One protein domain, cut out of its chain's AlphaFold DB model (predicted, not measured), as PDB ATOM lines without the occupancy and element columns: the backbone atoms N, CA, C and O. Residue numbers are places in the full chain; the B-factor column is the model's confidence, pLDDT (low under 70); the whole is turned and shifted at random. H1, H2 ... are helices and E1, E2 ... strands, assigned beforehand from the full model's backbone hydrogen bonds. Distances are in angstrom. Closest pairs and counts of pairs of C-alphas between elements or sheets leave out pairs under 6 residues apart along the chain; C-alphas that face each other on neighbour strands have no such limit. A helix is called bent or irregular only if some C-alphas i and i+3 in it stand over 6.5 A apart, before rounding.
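AT A GLANCE: This is residues 2 to 129 of the 156 residues of the protein "Hypothetical protein" of Timema monikensis (UniProt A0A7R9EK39). A small, twisted sheet of four strands, the long E2 and E4 between the short E1 and E3, has the kinked helix H2 over part of one face. Between E3 and E4 the chain makes a long arm, out to H4 and back through H5, with H1 packed on H5; its tip, residues 98 to 103, sticks out. The printed part has 128 residues, with five named helices and four named strands in the order H1 E1 H2 E2 H3 E3 H4 H5 E4; the sheet, E1 E2 E4 E3, is mixed. The class is mixed, helices and strands, with under half of the residues in named elements. The whole is only just compact, close to loose, with a radius of gyration of the C-alphas of 16.7 A, and flat, spanning 56 by 42 by 21 A.

IN THESE COORDINATES: The sheet holds E1, residues 24 to 26; E2, residues 55 to 61, 19.5 A long from C-alpha 55 at (95.729, 161.756, 123.412); E4, residues 116 to 122, 19.6 A long, ending at C-alpha 122 at (93.744, 164.671, 120.241); and E3, residues 85 to 87. H2, residues 34 to 51, is 23.1 A long. H1 is residues 2 to 7, starting at C-alpha 2 at (99.037, 148.305, 125.447); H3 is 62 to 65, H4 97 to 100 and H5 107 to 110.

HOW THE PARTS SIT: E2 and E4 are antiparallel, with N 58 and O 119 2.8 A apart. E1 is parallel to E2, with N 25 and O 55 at 2.9 A. E3 is antiparallel to E4, with N 87 and O 118 at 2.8 A. From edge to edge the strands' lines turn by 89 degrees. H2 is on the sheet at a height of 9.5 A, two layers, a helix on one face of a sheet; its closest C-alphas to E2 are those of His 48 and Ser 55, 7.8 A. H2 has a kink of 67 degrees near residue 41 and is irregular, C-alphas 35 and 38 being 7.5 A apart. E1, H2, E2 form a strand-helix-strand unit, two parallel neighbour strands with a helix between, its crossover right-handed; E2, H3, E3 form a split one, with E4 between the strands, also right-handed. H1 touches H5, closest at the C-alphas of Tyr 3 and Ser 108, 4.9 A. Every O i to N i+4 pair is within hydrogen-bond range in H1, and 10 of 14 in H2; H3, H4 and H5 are too short for one.

THE WHOLE: The C-alphas farthest apart are those of Ile 35 and Lys 99, 56.5 A. The printed part has no cut. The links H1 to E1 and H3 to E3 are long. Mean pLDDT of the printed part is 81.7; residues 16 to 21 and 63 to 77 are under 70.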
ATOM      1  N   GLU A   2      98.474 149.264 126.409       81.81
ATOM      2  CA  GLU A   2      99.037 148.305 125.447       81.81
ATOM      3  C   GLU A   2      97.985 147.465 124.714       81.81
ATOM      4  O   GLU A   2      98.150 147.253 123.517       81.81
ATOM      5  N   TYR A   3      96.890 147.082 125.384       87.62
ATOM      6  CA  TYR A   3      95.754 146.392 124.756       87.62
ATOM      7  C   TYR A   3      95.120 147.218 123.626       87.62
ATOM      8  O   TYR A   3      94.964 146.739 122.508       87.62
ATOM      9  N   ILE A   4      94.826 148.499 123.887       88.50
ATOM     10  CA  ILE A   4      94.277 149.419 122.879       88.50
ATOM     11  C   ILE A   4      95.212 149.506 121.664       88.50
ATOM     12  O   ILE A   4      94.760 149.474 120.525       88.50
ATOM     13  N   ARG A   5      96.528 149.564 121.894       86.69
ATOM     14  CA  ARG A   5      97.528 149.609 120.820       86.69
ATOM     15  C   ARG A   5      97.605 148.313 120.009       86.69
ATOM     16  O   ARG A   5      97.870 148.368 118.810       86.69
ATOM     17  N   SER A   6      97.439 147.146 120.631       87.12
ATOM     18  CA  SER A   6      97.448 145.868 119.906       87.12
ATOM     19  C   SER A   6      96.158 145.653 119.119       87.12
ATOM     20  O   SER A   6      96.237 145.168 117.989       87.12
ATOM     21  N   HIS A   7      95.013 146.069 119.667       90.50
ATOM     22  CA  HIS A   7      93.677 145.727 119.174       90.50
ATOM     23  C   HIS A   7      92.973 146.810 118.356       90.50
ATOM     24  O   HIS A   7      91.945 146.510 117.762       90.50
ATOM     25  N   TYR A   8      93.498 148.033 118.277       91.94
ATOM     26  CA  TYR A   8      92.890 149.123 117.507       91.94
ATOM     27  C   TYR A   8      93.904 149.833 116.619       91.94
ATOM     28  O   TYR A   8      95.085 149.938 116.949       91.94
ATOM     29  N   ARG A   9      93.420 150.368 115.494       90.06
ATOM     30  CA  ARG A   9      94.207 151.145 114.523       90.06
ATOM     31  C   ARG A   9      94.406 152.595 114.976       90.06
ATOM     32  O   ARG A   9      93.956 153.540 114.336       90.06
ATOM     33  N   ILE A  10      95.055 152.790 116.119       88.81
ATOM     34  CA  ILE A  10      95.302 154.134 116.666       88.81
ATOM     35  C   ILE A  10      96.408 154.886 115.911       88.81
ATOM     36  O   ILE A  10      96.478 156.113 115.976       88.81
ATOM     37  N   GLU A  11      97.275 154.167 115.199       85.50
ATOM     38  CA  GLU A  11      98.432 154.720 114.488       85.50
ATOM     39  C   GLU A  11      98.039 155.642 113.330       85.50
ATOM     40  O   GLU A  11      98.797 156.551 112.995       85.50
ATOM     41  N   ASP A  12      96.837 155.456 112.778       83.75
ATOM     42  CA  ASP A  12      96.284 156.296 111.713       83.75
ATOM     43  C   ASP A  12      96.014 157.733 112.209       83.75
ATOM     44  O   ASP A  12      96.081 158.697 111.447       83.75
ATOM     45  N   TYR A  13      95.775 157.900 113.516       82.81
ATOM     46  CA  TYR A  13      95.386 159.178 114.121       82.81
ATOM     47  C   TYR A  13      96.471 159.813 114.991       82.81
ATOM     48  O   TYR A  13      96.433 161.023 115.243       82.81
ATOM     49  N   THR A  14      97.429 159.019 115.477       78.94
ATOM     50  CA  THR A  14      98.494 159.499 116.357       78.94
ATOM     51  C   THR A  14      99.818 158.799 116.123       78.94
ATOM     52  O   THR A  14      99.901 157.581 115.974       78.94
ATOM     53  N   LYS A  15     100.904 159.573 116.183       71.44
ATOM     54  CA  LYS A  15     102.259 159.024 116.202       71.44
ATOM     55  C   LYS A  15     102.558 158.518 117.610       71.44
ATOM     56  O   LYS A  15     103.248 159.182 118.375       71.44
ATOM     57  N   TYR A  16     102.053 157.329 117.941       63.16
ATOM     58  CA  TYR A  16     102.178 156.723 119.274       63.16
ATOM     59  C   TYR A  16     103.627 156.693 119.794       63.16
ATOM     60  O   TYR A  16     103.867 156.901 120.973       63.16
ATOM     61  N   LYS A  17     104.616 156.493 118.910       60.66
ATOM     62  CA  LYS A  17     106.044 156.474 119.281       60.66
ATOM     63  C   LYS A  17     106.637 157.849 119.625       60.66
ATOM     64  O   LYS A  17     107.740 157.899 120.150       60.66
ATOM     65  N   MET A  18     105.962 158.943 119.271       58.91
ATOM     66  CA  MET A  18     106.453 160.308 119.504       58.91
ATOM     67  C   MET A  18     105.931 160.921 120.805       58.91
ATOM     68  O   MET A  18     106.486 161.920 121.253       58.91
ATOM     69  N   TYR A  19     104.889 160.346 121.405       61.22
ATOM     70  CA  TYR A  19     104.332 160.819 122.666       61.22
ATOM     71  C   TYR A  19     104.801 159.934 123.820       61.22
ATOM     72  O   TYR A  19     104.909 158.714 123.682       61.22
ATOM     73  N   ALA A  20     105.112 160.560 124.956       63.53
ATOM     74  CA  ALA A  20     105.464 159.832 126.169       63.53
ATOM     75  C   ALA A  20     104.243 159.057 126.683       63.53
ATOM     76  O   ALA A  20     103.108 159.492 126.482       63.53
ATOM     77  N   HIS A  21     104.465 157.937 127.378       69.50
ATOM     78  CA  HIS A  21     103.383 157.117 127.939       69.50
ATOM     79  C   HIS A  21     102.403 157.948 128.788       69.50
ATOM     80  O   HIS A  21     101.192 157.757 128.702       69.50
ATOM     81  N   ASP A  22     102.930 158.954 129.489       77.00
ATOM     82  CA  ASP A  22     102.191 159.857 130.377       77.00
ATOM     83  C   ASP A  22     101.300 160.879 129.644       77.00
ATOM     84  O   ASP A  22     100.552 161.618 130.275       77.00
ATOM     85  N   GLN A  23     101.356 160.948 128.309       84.88
ATOM     86  CA  GLN A  23     100.553 161.876 127.500       84.88
ATOM     87  C   GLN A  23      99.290 161.233 126.909       84.88
ATOM     88  O   GLN A  23      98.586 161.865 126.110       84.88
ATOM     89  N   HIS A  24      98.998 159.990 127.289       89.19
ATOM     90  CA  HIS A  24      97.809 159.247 126.890       89.19
ATOM     91  C   HIS A  24      96.890 159.049 128.096       89.19
ATOM     92  O   HIS A  24      97.332 158.570 129.134       89.19
ATOM     93  N   GLY A  25      95.601 159.365 127.956       89.94
ATOM     94  CA  GLY A  25      94.622 159.142 129.019       89.94
ATOM     95  C   GLY A  25      93.336 158.502 128.522       89.94
ATOM     96  O   GLY A  25      92.926 158.691 127.379       89.94
ATOM     97  N   ILE A  26      92.706 157.732 129.405       90.31
ATOM     98  CA  ILE A  26      91.421 157.083 129.156       90.31
ATOM     99  C   ILE A  26      90.344 157.874 129.894       90.31
ATOM    100  O   ILE A  26      90.403 158.024 131.113       90.31
ATOM    101  N   ILE A  27      89.353 158.358 129.155       89.88
ATOM    102  CA  ILE A  27      88.140 158.932 129.722       89.88
ATOM    103  C   ILE A  27      87.285 157.764 130.213       89.88
ATOM    104  O   ILE A  27      86.907 156.897 129.430       89.88
ATOM    105  N   LYS A  28      87.020 157.732 131.520       85.69
ATOM    106  CA  LYS A  28      86.119 156.755 132.143       85.69
ATOM    107  C   LYS A  28      84.683 157.262 132.148       85.69
ATOM    108  O   LYS A  28      83.782 156.573 131.686       85.69
ATOM    109  N   HIS A  29      84.497 158.492 132.622       83.12
ATOM    110  CA  HIS A  29      83.195 159.137 132.700       83.12
ATOM    111  C   HIS A  29      83.299 160.593 132.263       83.12
ATOM    112  O   HIS A  29      84.214 161.302 132.686       83.12
ATOM    113  N   LEU A  30      82.366 161.039 131.423       83.88
ATOM    114  CA  LEU A  30      82.247 162.432 131.022       83.88
ATOM    115  C   LEU A  30      80.796 162.760 130.678       83.88
ATOM    116  O   LEU A  30      80.270 162.325 129.656       83.88
ATOM    117  N   ILE A  31      80.182 163.590 131.514       85.56
ATOM    118  CA  ILE A  31      78.814 164.058 131.321       85.56
ATOM    119  C   ILE A  31      78.858 165.550 131.023       85.56
ATOM    120  O   ILE A  31      79.355 166.342 131.822       85.56
ATOM    121  N   LEU A  32      78.317 165.923 129.870       87.06
ATOM    122  CA  LEU A  32      78.137 167.293 129.431       87.06
ATOM    123  C   LEU A  32      76.644 167.570 129.262       87.06
ATOM    124  O   LEU A  32      75.923 166.777 128.660       87.06
ATOM    125  N   SER A  33      76.173 168.702 129.784       88.25
ATOM    126  CA  SER A  33      74.792 169.124 129.544       88.25
ATOM    127  C   SER A  33      74.581 169.404 128.046       88.25
ATOM    128  O   SER A  33      75.430 170.081 127.458       88.25
ATOM    129  N   PRO A  34      73.469 168.960 127.424       85.69
ATOM    130  CA  PRO A  34      73.218 169.136 125.987       85.69
ATOM    131  C   PRO A  34      73.303 170.589 125.501       85.69
ATOM    132  O   PRO A  34      73.678 170.846 124.361       85.69
ATOM    133  N   ILE A  35      73.030 171.562 126.377       90.19
ATOM    134  CA  ILE A  35      73.163 172.995 126.059       90.19
ATOM    135  C   ILE A  35      74.590 173.390 125.646       90.19
ATOM    136  O   ILE A  35      74.769 174.388 124.955       90.19
ATOM    137  N   PHE A  36      75.595 172.607 126.046       89.00
ATOM    138  CA  PHE A  36      77.006 172.823 125.728       89.00
ATOM    139  C   PHE A  36      77.516 171.917 124.602       89.00
ATOM    140  O   PHE A  36      78.715 171.908 124.336       89.00
ATOM    141  N   GLU A  37      76.657 171.154 123.920       85.00
ATOM    142  CA  GLU A  37      77.098 170.204 122.890       85.00
ATOM    143  C   GLU A  37      77.841 170.899 121.733       85.00
ATOM    144  O   GLU A  37      78.879 170.421 121.271       85.00
ATOM    145  N   ASN A  38      77.387 172.095 121.343       85.06
ATOM    146  CA  ASN A  38      78.046 172.920 120.322       85.06
ATOM    147  C   ASN A  38      79.463 173.369 120.735       85.06
ATOM    148  O   ASN A  38      80.343 173.565 119.886       85.06
ATOM    149  N   ASP A  39      79.699 173.484 122.042       88.38
ATOM    150  CA  ASP A  39      80.963 173.914 122.639       88.38
ATOM    151  C   ASP A  39      81.787 172.747 123.201       88.38
ATOM    152  O   ASP A  39      82.895 172.952 123.702       88.38
ATOM    153  N   ALA A  40      81.314 171.505 123.046       89.69
ATOM    154  CA  ALA A  40      81.976 170.303 123.548       89.69
ATOM    155  C   ALA A  40      83.432 170.188 123.065       89.69
ATOM    156  O   ALA A  40      84.308 169.738 123.803       89.69
ATOM    157  N   ARG A  41      83.729 170.673 121.851       89.69
ATOM    158  CA  ARG A  41      85.100 170.724 121.315       89.69
ATOM    159  C   ARG A  41      86.040 171.590 122.161       89.69
ATOM    160  O   ARG A  41      87.196 171.225 122.362       89.69
ATOM    161  N   TYR A  42      85.552 172.720 122.675       91.00
ATOM    162  CA  TYR A  42      86.339 173.628 123.507       91.00
ATOM    163  C   TYR A  42      86.590 173.024 124.880       91.00
ATOM    164  O   TYR A  42      87.699 173.137 125.398       91.00
ATOM    165  N   LEU A  43      85.601 172.314 125.421       91.81
ATOM    166  CA  LEU A  43      85.766 171.553 126.652       91.81
ATOM    167  C   LEU A  43      86.819 170.451 126.491       91.81
ATOM    168  O   LEU A  43      87.712 170.344 127.325       91.81
ATOM    169  N   LEU A  44      86.791 169.690 125.393       91.56
ATOM    170  CA  LEU A  44      87.824 168.688 125.098       91.56
ATOM    171  C   LEU A  44      89.213 169.322 124.932       91.56
ATOM    172  O   LEU A  44      90.205 168.791 125.435       91.56
ATOM    173  N   LYS A  45      89.296 170.483 124.273       92.62
ATOM    174  CA  LYS A  45      90.543 171.251 124.143       92.62
ATOM    175  C   LYS A  45      91.087 171.685 125.506       92.62
ATOM    176  O   LYS A  45      92.293 171.592 125.743       92.62
ATOM    177  N   GLU A  46      90.216 172.147 126.394       92.69
ATOM    178  CA  GLU A  46      90.591 172.561 127.743       92.69
ATOM    179  C   GLU A  46      90.974 171.364 128.619       92.69
ATOM    180  O   GLU A  46      91.951 171.437 129.360       92.69
ATOM    181  N   LEU A  47      90.300 170.224 128.458       92.25
ATOM    182  CA  LEU A  47      90.646 168.972 129.129       92.25
ATOM    183  C   LEU A  47      92.069 168.536 128.757       92.25
ATOM    184  O   LEU A  47      92.870 168.258 129.649       92.25
ATOM    185  N   HIS A  48      92.438 168.579 127.472       92.31
ATOM    186  CA  HIS A  48      93.824 168.362 127.035       92.31
ATOM    187  C   HIS A  48      94.812 169.346 127.685       92.31
ATOM    188  O   HIS A  48      95.921 168.961 128.056       92.31
ATOM    189  N   ARG A  49      94.434 170.625 127.825       91.94
ATOM    190  CA  ARG A  49      95.300 171.657 128.414       91.94
ATOM    191  C   ARG A  49      95.527 171.443 129.913       91.94
ATOM    192  O   ARG A  49      96.662 171.572 130.356       91.94
ATOM    193  N   GLN A  50      94.472 171.134 130.664       92.94
ATOM    194  CA  GLN A  50      94.510 170.972 132.122       92.94
ATOM    195  C   GLN A  50      95.172 169.666 132.551       92.94
ATOM    196  O   GLN A  50      95.954 169.644 133.494       92.94
ATOM    197  N   SER A  51      94.885 168.576 131.840       90.38
ATOM    198  CA  SER A  51      95.444 167.255 132.152       90.38
ATOM    199  C   SER A  51      96.859 167.046 131.605       90.38
ATOM    200  O   SER A  51      97.490 166.041 131.918       90.38
ATOM    201  N   ASN A  52      97.348 167.962 130.759       89.69
ATOM    202  CA  ASN A  52      98.583 167.808 129.983       89.69
ATOM    203  C   ASN A  52      98.608 166.537 129.097       89.69
ATOM    204  O   ASN A  52      99.663 166.101 128.633       89.69
ATOM    205  N   LEU A  53      97.438 165.946 128.829       90.94
ATOM    206  CA  LEU A  53      97.286 164.784 127.963       90.94
ATOM    207  C   LEU A  53      97.184 165.237 126.513       90.94
ATOM    208  O   LEU A  53      96.412 166.132 126.172       90.94
ATOM    209  N   THR A  54      97.916 164.580 125.620       89.25
ATOM    210  CA  THR A  54      97.844 164.866 124.179       89.25
ATOM    211  C   THR A  54      96.813 163.991 123.472       89.25
ATOM    212  O   THR A  54      96.206 164.426 122.492       89.25
ATOM    213  N   SER A  55      96.596 162.781 123.987       90.25
ATOM    214  CA  SER A  55      95.729 161.756 123.412       90.25
ATOM    215  C   SER A  55      94.700 161.291 124.438       90.25
ATOM    216  O   SER A  55      95.073 160.844 125.520       90.25
ATOM    217  N   LEU A  56      93.421 161.371 124.083       92.25
ATOM    218  CA  LEU A  56      92.307 160.905 124.900       92.25
ATOM    219  C   LEU A  56      91.603 159.748 124.203       92.25
ATOM    220  O   LEU A  56      91.307 159.816 123.009       92.25
ATOM    221  N   TYR A  57      91.319 158.708 124.973       92.44
ATOM    222  CA  TYR A  57      90.646 157.499 124.522       92.44
ATOM    223  C   TYR A  57      89.357 157.322 125.312       92.44
ATOM    224  O   TYR A  57      89.371 157.446 126.532       92.44
ATOM    225  N   TYR A  58      88.265 157.010 124.631       92.06
ATOM    226  CA  TYR A  58      86.981 156.714 125.254       92.06
ATOM    227  C   TYR A  58      86.538 155.310 124.814       92.06
ATOM    228  O   TYR A  58      86.077 155.152 123.680       92.06
ATOM    229  N   PRO A  59      86.747 154.275 125.647       90.44
ATOM    230  CA  PRO A  59      86.180 152.954 125.422       90.44
ATOM    231  C   PRO A  59      84.690 152.983 125.781       90.44
ATOM    232  O   PRO A  59      84.334 153.266 126.919       90.44
ATOM    233  N   LEU A  60      83.840 152.718 124.795       88.06
ATOM    234  CA  LEU A  60      82.391 152.631 124.927       88.06
ATOM    235  C   LEU A  60      81.986 151.158 124.972       88.06
ATOM    236  O   LEU A  60      82.096 150.453 123.964       88.06
ATOM    237  N   TYR A  61      81.519 150.688 126.121       85.00
ATOM    238  CA  TYR A  61      81.059 149.310 126.278       85.00
ATOM    239  C   TYR A  61      79.580 149.186 125.897       85.00
ATOM    240  O   TYR A  61      78.835 150.164 125.874       85.00
ATOM    241  N   LYS A  62      79.126 147.968 125.579       75.62
ATOM    242  CA  LYS A  62      77.715 147.720 125.227       75.62
ATOM    243  C   LYS A  62      76.745 148.095 126.356       75.62
ATOM    244  O   LYS A  62      75.643 148.563 126.070       75.62
ATOM    245  N   GLY A  63      77.170 147.929 127.611       66.62
ATOM    246  CA  GLY A  63      76.407 148.340 128.794       66.62
ATOM    247  C   GLY A  63      76.138 149.848 128.842       66.62
ATOM    248  O   GLY A  63      75.040 150.256 129.206       66.62
ATOM    249  N   ASP A  64      77.080 150.672 128.377       63.94
ATOM    250  CA  ASP A  64      76.999 152.144 128.376       63.94
ATOM    251  C   ASP A  64      75.877 152.670 127.480       63.94
ATOM    252  O   ASP A  64      75.354 153.764 127.688       63.94
ATOM    253  N   VAL A  65      75.527 151.895 126.452       62.59
ATOM    254  CA  VAL A  65      74.520 152.245 125.443       62.59
ATOM    255  C   VAL A  65      73.140 151.682 125.825       62.59
ATOM    256  O   VAL A  65      72.179 151.842 125.081       62.59
ATOM    257  N   GLY A  66      73.017 151.026 126.988       58.97
ATOM    258  CA  GLY A  66      71.757 150.448 127.469       58.97
ATOM    259  C   GLY A  66      71.270 149.250 126.647       58.97
ATOM    260  O   GLY A  66      70.082 148.945 126.658       58.97
ATOM    261  N   ILE A  67      72.170 148.591 125.909       57.09
ATOM    262  CA  ILE A  67      71.843 147.452 125.030       57.09
ATOM    263  C   ILE A  67      71.765 146.132 125.826       57.09
ATOM    264  O   ILE A  67      71.210 145.153 125.334       57.09
ATOM    265  N   GLU A  68      72.271 146.094 127.062       57.00
ATOM    266  CA  GLU A  68      72.229 144.907 127.929       57.00
ATOM    267  C   GLU A  68      71.356 145.134 129.176       57.00
ATOM    268  O   GLU A  68      71.499 146.138 129.874       57.00
ATOM    269  N   GLU A  69      70.487 144.163 129.491       51.06
ATOM    270  CA  GLU A  69      69.551 144.171 130.638       51.06
ATOM    271  C   GLU A  69      70.253 144.159 132.016       51.06
ATOM    272  O   GLU A  69      69.619 144.367 133.052       51.06
ATOM    273  N   HIS A  70      71.573 143.951 132.041       44.38
ATOM    274  CA  HIS A  70      72.417 143.943 133.240       44.38
ATOM    275  C   HIS A  70      73.529 144.998 133.172       44.38
ATOM    276  O   HIS A  70      74.650 144.749 133.618       44.38
ATOM    277  N   ALA A  71      73.245 146.172 132.600       47.94
ATOM    278  CA  ALA A  71      74.171 147.299 132.617       47.94
ATOM    279  C   ALA A  71      74.522 147.670 134.071       47.94
ATOM    280  O   ALA A  71      73.722 148.253 134.805       47.94
ATOM    281  N   SER A  72      75.727 147.299 134.508       44.62
ATOM    282  CA  SER A  72      76.286 147.764 135.770       44.62
ATOM    283  C   SER A  72      76.379 149.292 135.739       44.62
ATOM    284  O   SER A  72      76.771 149.900 134.742       44.62
ATOM    285  N   VAL A  73      75.987 149.898 136.858       46.44
ATOM    286  CA  VAL A  73      75.712 151.327 137.108       46.44
ATOM    287  C   VAL A  73      76.926 152.258 136.899       46.44
ATOM    288  O   VAL A  73      76.844 153.464 137.104       46.44
ATOM    289  N   GLU A  74      78.064 151.735 136.454       50.31
ATOM    290  CA  GLU A  74      79.325 152.471 136.364       50.31
ATOM    291  C   GLU A  74      79.553 153.160 135.015       50.31
ATOM    292  O   GLU A  74      80.656 153.614 134.756       50.31
ATOM    293  N   HIS A  75      78.563 153.278 134.130       51.78
ATOM    294  CA  HIS A  75      78.819 153.743 132.765       51.78
ATOM    295  C   HIS A  75      78.210 155.121 132.475       51.78
ATOM    296  O   HIS A  75      77.048 155.405 132.753       51.78
ATOM    297  N   SER A  76      79.050 156.021 131.959       53.88
ATOM    298  CA  SER A  76      78.750 157.445 131.796       53.88
ATOM    299  C   SER A  76      78.042 157.717 130.477       53.88
ATOM    300  O   SER A  76      78.437 157.180 129.443       53.88
ATOM    301  N   MET A  77      77.033 158.594 130.496       63.91
ATOM    302  CA  MET A  77      76.366 159.048 129.275       63.91
ATOM    303  C   MET A  77      77.391 159.635 128.303       63.91
ATOM    304  O   MET A  77      78.088 160.598 128.624       63.91
ATOM    305  N   ALA A  78      77.466 159.073 127.102       70.12
ATOM    306  CA  ALA A  78      78.518 159.381 126.147       70.12
ATOM    307  C   ALA A  78      78.234 160.699 125.386       70.12
ATOM    308  O   ALA A  78      77.886 160.719 124.208       70.12
ATOM    309  N   THR A  79      78.361 161.826 126.089       80.31
ATOM    310  CA  THR A  79      77.891 163.159 125.650       80.31
ATOM    311  C   THR A  79      78.793 163.878 124.642       80.31
ATOM    312  O   THR A  79      78.362 164.832 124.004       80.31
ATOM    313  N   VAL A  80      80.042 163.437 124.464       87.44
ATOM    314  CA  VAL A  80      81.017 164.088 123.561       87.44
ATOM    315  C   VAL A  80      81.441 163.218 122.383       87.44
ATOM    316  O   VAL A  80      82.326 163.618 121.622       87.44
ATOM    317  N   LEU A  81      80.841 162.033 122.212       88.88
ATOM    318  CA  LEU A  81      81.232 161.094 121.152       88.88
ATOM    319  C   LEU A  81      81.146 161.726 119.764       88.88
ATOM    320  O   LEU A  81      81.984 161.446 118.916       88.88
ATOM    321  N   SER A  82      80.187 162.635 119.558       87.75
ATOM    322  CA  SER A  82      80.022 163.376 118.306       87.75
ATOM    323  C   SER A  82      81.257 164.199 117.926       87.75
ATOM    324  O   SER A  82      81.475 164.457 116.742       87.75
ATOM    325  N   GLN A  83      82.085 164.602 118.892       89.25
ATOM    326  CA  GLN A  83      83.337 165.312 118.639       89.25
ATOM    327  C   GLN A  83      84.517 164.360 118.435       89.25
ATOM    328  O   GLN A  83      85.494 164.754 117.809       89.25
ATOM    329  N   MET A  84      84.448 163.130 118.950       91.19
ATOM    330  CA  MET A  84      85.538 162.156 118.893       91.19
ATOM    331  C   MET A  84      85.531 161.355 117.588       91.19
ATOM    332  O   MET A  84      84.530 161.271 116.881       91.19
ATOM    333  N   ILE A  85      86.679 160.770 117.263       91.56
ATOM    334  CA  ILE A  85      86.875 159.965 116.060       91.56
ATOM    335  C   ILE A  85      86.718 158.489 116.439       91.56
ATOM    336  O   ILE A  85      87.447 158.032 117.322       91.56
ATOM    337  N   PRO A  86      85.807 157.728 115.813       92.88
ATOM    338  CA  PRO A  86      85.723 156.293 116.046       92.88
ATOM    339  C   PRO A  86      86.959 155.591 115.462       92.88
ATOM    340  O   PRO A  86      87.405 155.889 114.354       92.88
ATOM    341  N   VAL A  87      87.533 154.657 116.216       92.62
ATOM    342  CA  VAL A  87      88.738 153.914 115.834       92.62
ATOM    343  C   VAL A  87      88.368 152.477 115.517       92.62
ATOM    344  O   VAL A  87      87.790 151.774 116.346       92.62
ATOM    345  N   LEU A  88      88.760 152.026 114.327       91.44
ATOM    346  CA  LEU A  88      88.519 150.658 113.898       91.44
ATOM    347  C   LEU A  88      89.337 149.646 114.715       91.44
ATOM    348  O   LEU A  88      90.529 149.879 114.983       91.44
ATOM    349  N   PRO A  89      88.733 148.497 115.067       91.19
ATOM    350  CA  PRO A  89      89.475 147.381 115.619       91.19
ATOM    351  C   PRO A  89      90.457 146.828 114.577       91.19
ATOM    352  O   PRO A  89      90.230 146.866 113.368       91.19
ATOM    353  N   ARG A  90      91.581 146.307 115.058       88.75
ATOM    354  CA  ARG A  90      92.575 145.594 114.265       88.75
ATOM    355  C   ARG A  90      92.216 144.105 114.257       88.75
ATOM    356  O   ARG A  90      92.146 143.522 115.342       88.75
ATOM    357  N   PRO A  91      92.071 143.472 113.079       85.50
ATOM    358  CA  PRO A  91      91.930 142.023 112.985       85.50
ATOM    359  C   PRO A  91      93.110 141.325 113.671       85.50
ATOM    360  O   PRO A  91      94.265 141.582 113.324       85.50
ATOM    361  N   GLN A  92      92.830 140.470 114.656       84.81
ATOM    362  CA  GLN A  92      93.855 139.674 115.333       84.81
ATOM    363  C   GLN A  92      93.975 138.299 114.669       84.81
ATOM    364  O   GLN A  92      92.949 137.666 114.410       84.81
ATOM    365  N   PRO A  93      95.197 137.807 114.402       83.94
ATOM    366  CA  PRO A  93      95.384 136.438 113.955       83.94
ATOM    367  C   PRO A  93      95.129 135.457 115.107       83.94
ATOM    368  O   PRO A  93      95.424 135.739 116.269       83.94
ATOM    369  N   GLU A  94      94.625 134.269 114.781       83.44
ATOM    370  CA  GLU A  94      94.452 133.208 115.768       83.44
ATOM    371  C   GLU A  94      95.811 132.578 116.117       83.44
ATOM    372  O   GLU A  94      96.466 131.930 115.294       83.44
ATOM    373  N   TYR A  95      96.262 132.773 117.357       82.81
ATOM    374  CA  TYR A  95      97.545 132.249 117.818       82.81
ATOM    375  C   TYR A  95      97.414 130.820 118.353       82.81
ATOM    376  O   TYR A  95      96.880 130.581 119.436       82.81
ATOM    377  N   THR A  96      98.018 129.848 117.665       85.75
ATOM    378  CA  THR A  96      98.168 128.489 118.214       85.75
ATOM    379  C   THR A  96      99.300 128.448 119.252       85.75
ATOM    380  O   THR A  96     100.428 128.057 118.949       85.75
ATOM    381  N   LEU A  97      99.003 128.817 120.503       83.69
ATOM    382  CA  LEU A  97      99.992 128.952 121.591       83.69
ATOM    383  C   LEU A  97     100.872 127.711 121.815       83.69
ATOM    384  O   LEU A  97     102.033 127.842 122.202       83.69
ATOM    385  N   LYS A  98     100.336 126.512 121.552       82.06
ATOM    386  CA  LYS A  98     101.066 125.239 121.666       82.06
ATOM    387  C   LYS A  98     102.226 125.125 120.668       82.06
ATOM    388  O   LYS A  98     103.222 124.493 120.989       82.06
ATOM    389  N   LYS A  99     102.111 125.738 119.483       85.12
ATOM    390  CA  LYS A  99     103.134 125.700 118.423       85.12
ATOM    391  C   LYS A  99     104.182 126.810 118.556       85.12
ATOM    392  O   LYS A  99     105.263 126.677 118.000       85.12
ATOM    393  N   LEU A 100     103.866 127.896 119.266       82.00
ATOM    394  CA  LEU A 100     104.732 129.079 119.353       82.00
ATOM    395  C   LEU A 100     105.840 128.965 120.414       82.00
ATOM    396  O   LEU A 100     106.835 129.672 120.301       82.00
ATOM    397  N   GLY A 101     105.705 128.086 121.415       83.12
ATOM    398  CA  GLY A 101     106.747 127.870 122.427       83.12
ATOM    399  C   GLY A 101     107.141 129.162 123.155       83.12
ATOM    400  O   GLY A 101     106.309 129.748 123.847       83.12
ATOM    401  N   GLU A 102     108.394 129.589 122.988       80.88
ATOM    402  CA  GLU A 102     108.958 130.834 123.539       80.88
ATOM    403  C   GLU A 102     108.637 132.079 122.691       80.88
ATOM    404  O   GLU A 102     108.619 133.188 123.213       80.88
ATOM    405  N   ASN A 103     108.277 131.914 121.413       81.81
ATOM    406  CA  ASN A 103     107.926 133.009 120.495       81.81
ATOM    407  C   ASN A 103     106.474 133.484 120.659       81.81
ATOM    408  O   ASN A 103     105.842 133.947 119.706       81.81
ATOM    409  N   LYS A 104     105.897 133.317 121.850       82.56
ATOM    410  CA  LYS A 104     104.527 133.755 122.121       82.56
ATOM    411  C   LYS A 104     104.465 135.285 122.098       82.56
ATOM    412  O   LYS A 104     105.350 135.936 122.655       82.56
ATOM    413  N   PRO A 105     103.427 135.872 121.480       83.38
ATOM    414  CA  PRO A 105     103.209 137.307 121.566       83.38
ATOM    415  C   PRO A 105     102.960 137.728 123.021       83.38
ATOM    416  O   PRO A 105     102.650 136.905 123.888       83.38
ATOM    417  N   ASN A 106     103.110 139.023 123.289       82.81
ATOM    418  CA  ASN A 106     102.910 139.576 124.625       82.81
ATOM    419  C   ASN A 106     101.485 139.312 125.148       82.81
ATOM    420  O   ASN A 106     100.523 139.149 124.392       82.81
ATOM    421  N   SER A 107     101.335 139.338 126.472       81.00
ATOM    422  CA  SER A 107     100.043 139.142 127.135       81.00
ATOM    423  C   SER A 107      98.984 140.155 126.691       81.00
ATOM    424  O   SER A 107      97.810 139.818 126.673       81.00
ATOM    425  N   SER A 108      99.366 141.363 126.266       79.12
ATOM    426  CA  SER A 108      98.429 142.384 125.773       79.12
ATOM    427  C   SER A 108      97.866 142.108 124.377       79.12
ATOM    428  O   SER A 108      96.865 142.715 124.016       79.12
ATOM    429  N   VAL A 109      98.513 141.268 123.562       81.38
ATOM    430  CA  VAL A 109      97.974 140.783 122.274       81.38
ATOM    431  C   VAL A 109      97.119 139.535 122.491       81.38
ATOM    432  O   VAL A 109      96.161 139.316 121.766       81.38
ATOM    433  N   LEU A 110      97.444 138.732 123.507       81.94
ATOM    434  CA  LEU A 110      96.677 137.535 123.871       81.94
ATOM    435  C   LEU A 110      95.486 137.823 124.794       81.94
ATOM    436  O   LEU A 110      94.614 136.972 124.956       81.94
ATOM    437  N   GLY A 111      95.478 138.987 125.441       78.06
ATOM    438  CA  GLY A 111      94.429 139.397 126.359       78.06
ATOM    439  C   GLY A 111      93.096 139.478 125.633       78.06
ATOM    440  O   GLY A 111      93.011 140.050 124.555       78.06
ATOM    441  N   THR A 112      92.058 138.900 126.224       76.50
ATOM    442  CA  THR A 112      90.681 139.064 125.760       76.50
ATOM    443  C   THR A 112      89.987 139.977 126.760       76.50
ATOM    444  O   THR A 112      89.603 139.534 127.839       76.50
ATOM    445  N   GLU A 113      89.898 141.270 126.448       79.62
ATOM    446  CA  GLU A 113      89.057 142.189 127.219       79.62
ATOM    447  C   GLU A 113      87.612 142.134 126.701       79.62
ATOM    448  O   GLU A 113      87.343 141.645 125.600       79.62
ATOM    449  N   MET A 114      86.667 142.646 127.494       80.06
ATOM    450  CA  MET A 114      85.282 142.807 127.048       80.06
ATOM    451  C   MET A 114      85.250 143.663 125.770       80.06
ATOM    452  O   MET A 114      85.937 144.685 125.723       80.06
ATOM    453  N   PRO A 115      84.482 143.288 124.732       82.81
ATOM    454  CA  PRO A 115      84.419 144.067 123.503       82.81
ATOM    455  C   PRO A 115      83.828 145.455 123.773       82.81
ATOM    456  O   PRO A 115      82.744 145.584 124.345       82.81
ATOM    457  N   PHE A 116      84.529 146.487 123.314       88.69
ATOM    458  CA  PHE A 116      84.092 147.883 123.351       88.69
ATOM    459  C   PHE A 116      84.275 148.526 121.975       88.69
ATOM    460  O   PHE A 116      84.981 147.997 121.124       88.69
ATOM    461  N   ALA A 117      83.634 149.666 121.739       90.38
ATOM    462  CA  ALA A 117      83.980 150.557 120.639       90.38
ATOM    463  C   ALA A 117      84.964 151.607 121.160       90.38
ATOM    464  O   ALA A 117      84.790 152.130 122.258       90.38
ATOM    465  N   LEU A 118      86.008 151.929 120.402       92.38
ATOM    466  CA  LEU A 118      86.997 152.914 120.830       92.38
ATOM    467  C   LEU A 118      86.787 154.233 120.100       92.38
ATOM    468  O   LEU A 118      86.766 154.271 118.875       92.38
ATOM    469  N   TYR A 119      86.734 155.321 120.857       93.06
ATOM    470  CA  TYR A 119      86.780 156.673 120.321       93.06
ATOM    471  C   TYR A 119      88.078 157.362 120.730       93.06
ATOM    472  O   TYR A 119      88.610 157.146 121.821       93.06
ATOM    473  N   TYR A 120      88.591 158.205 119.845       93.25
ATOM    474  CA  TYR A 120      89.861 158.892 119.993       93.25
ATOM    475  C   TYR A 120      89.713 160.394 119.767       93.25
ATOM    476  O   TYR A 120      89.011 160.848 118.867       93.25
ATOM    477  N   MET A 121      90.418 161.177 120.577       92.19
ATOM    478  CA  MET A 121      90.545 162.619 120.407       92.19
ATOM    479  C   MET A 121      91.976 163.053 120.708       92.19
ATOM    480  O   MET A 121      92.629 162.527 121.612       92.19
ATOM    481  N   ASN A 122      92.463 164.042 119.962       91.06
ATOM    482  CA  ASN A 122      93.744 164.671 120.241       91.06
ATOM    483  C   ASN A 122      93.629 166.196 120.313       91.06
ATOM    484  O   ASN A 122      92.663 166.821 119.859       91.06
ATOM    485  N   LYS A 123      94.681 166.817 120.848       87.44
ATOM    486  CA  LYS A 123      94.755 168.276 121.000       87.44
ATOM    487  C   LYS A 123      94.610 169.040 119.671       87.44
ATOM    488  O   LYS A 123      94.127 170.172 119.647       87.44
ATOM    489  N   ARG A 124      95.036 168.436 118.555       87.19
ATOM    490  CA  ARG A 124      94.939 169.039 117.218       87.19
ATOM    491  C   ARG A 124      93.494 169.035 116.714       87.19
ATOM    492  O   ARG A 124      92.995 170.089 116.337       87.19
ATOM    493  N   TYR A 125      92.826 167.888 116.750       86.25
ATOM    494  CA  TYR A 125      91.458 167.683 116.280       86.25
ATOM    495  C   TYR A 125      90.454 168.486 117.105       86.25
ATOM    496  O   TYR A 125      89.582 169.121 116.527       86.25
ATOM    497  N   SER A 126      90.648 168.592 118.422       86.88
ATOM    498  CA  SER A 126      89.834 169.470 119.286       86.88
ATOM    499  C   SER A 126      89.956 170.965 118.949       86.88
ATOM    500  O   SER A 126      89.089 171.756 119.317       86.88
ATOM    501  N   SER A 127      91.013 171.374 118.240       83.25
ATOM    502  CA  SER A 127      91.195 172.758 117.779       83.25
ATOM    503  C   SER A 127      90.698 172.994 116.349       83.25
ATOM    504  O   SER A 127      90.610 174.150 115.934       83.25
ATOM    505  N   MET A 128      90.389 171.938 115.591       85.75
ATOM    506  CA  MET A 128      89.895 172.049 114.220       85.75
ATOM    507  C   MET A 128      88.364 172.174 114.214       85.75
ATOM    508  O   MET A 128      87.689 171.443 114.938       85.75
ATOM    509  N   PRO A 129      87.784 173.086 113.416       81.88
ATOM    510  CA  PRO A 129      86.336 173.155 113.272       81.88
ATOM    511  C   PRO A 129      85.819 171.904 112.550       81.88
ATOM    512  O   PRO A 129      86.380 171.488 111.535       81.88
TER     513      PRO A 129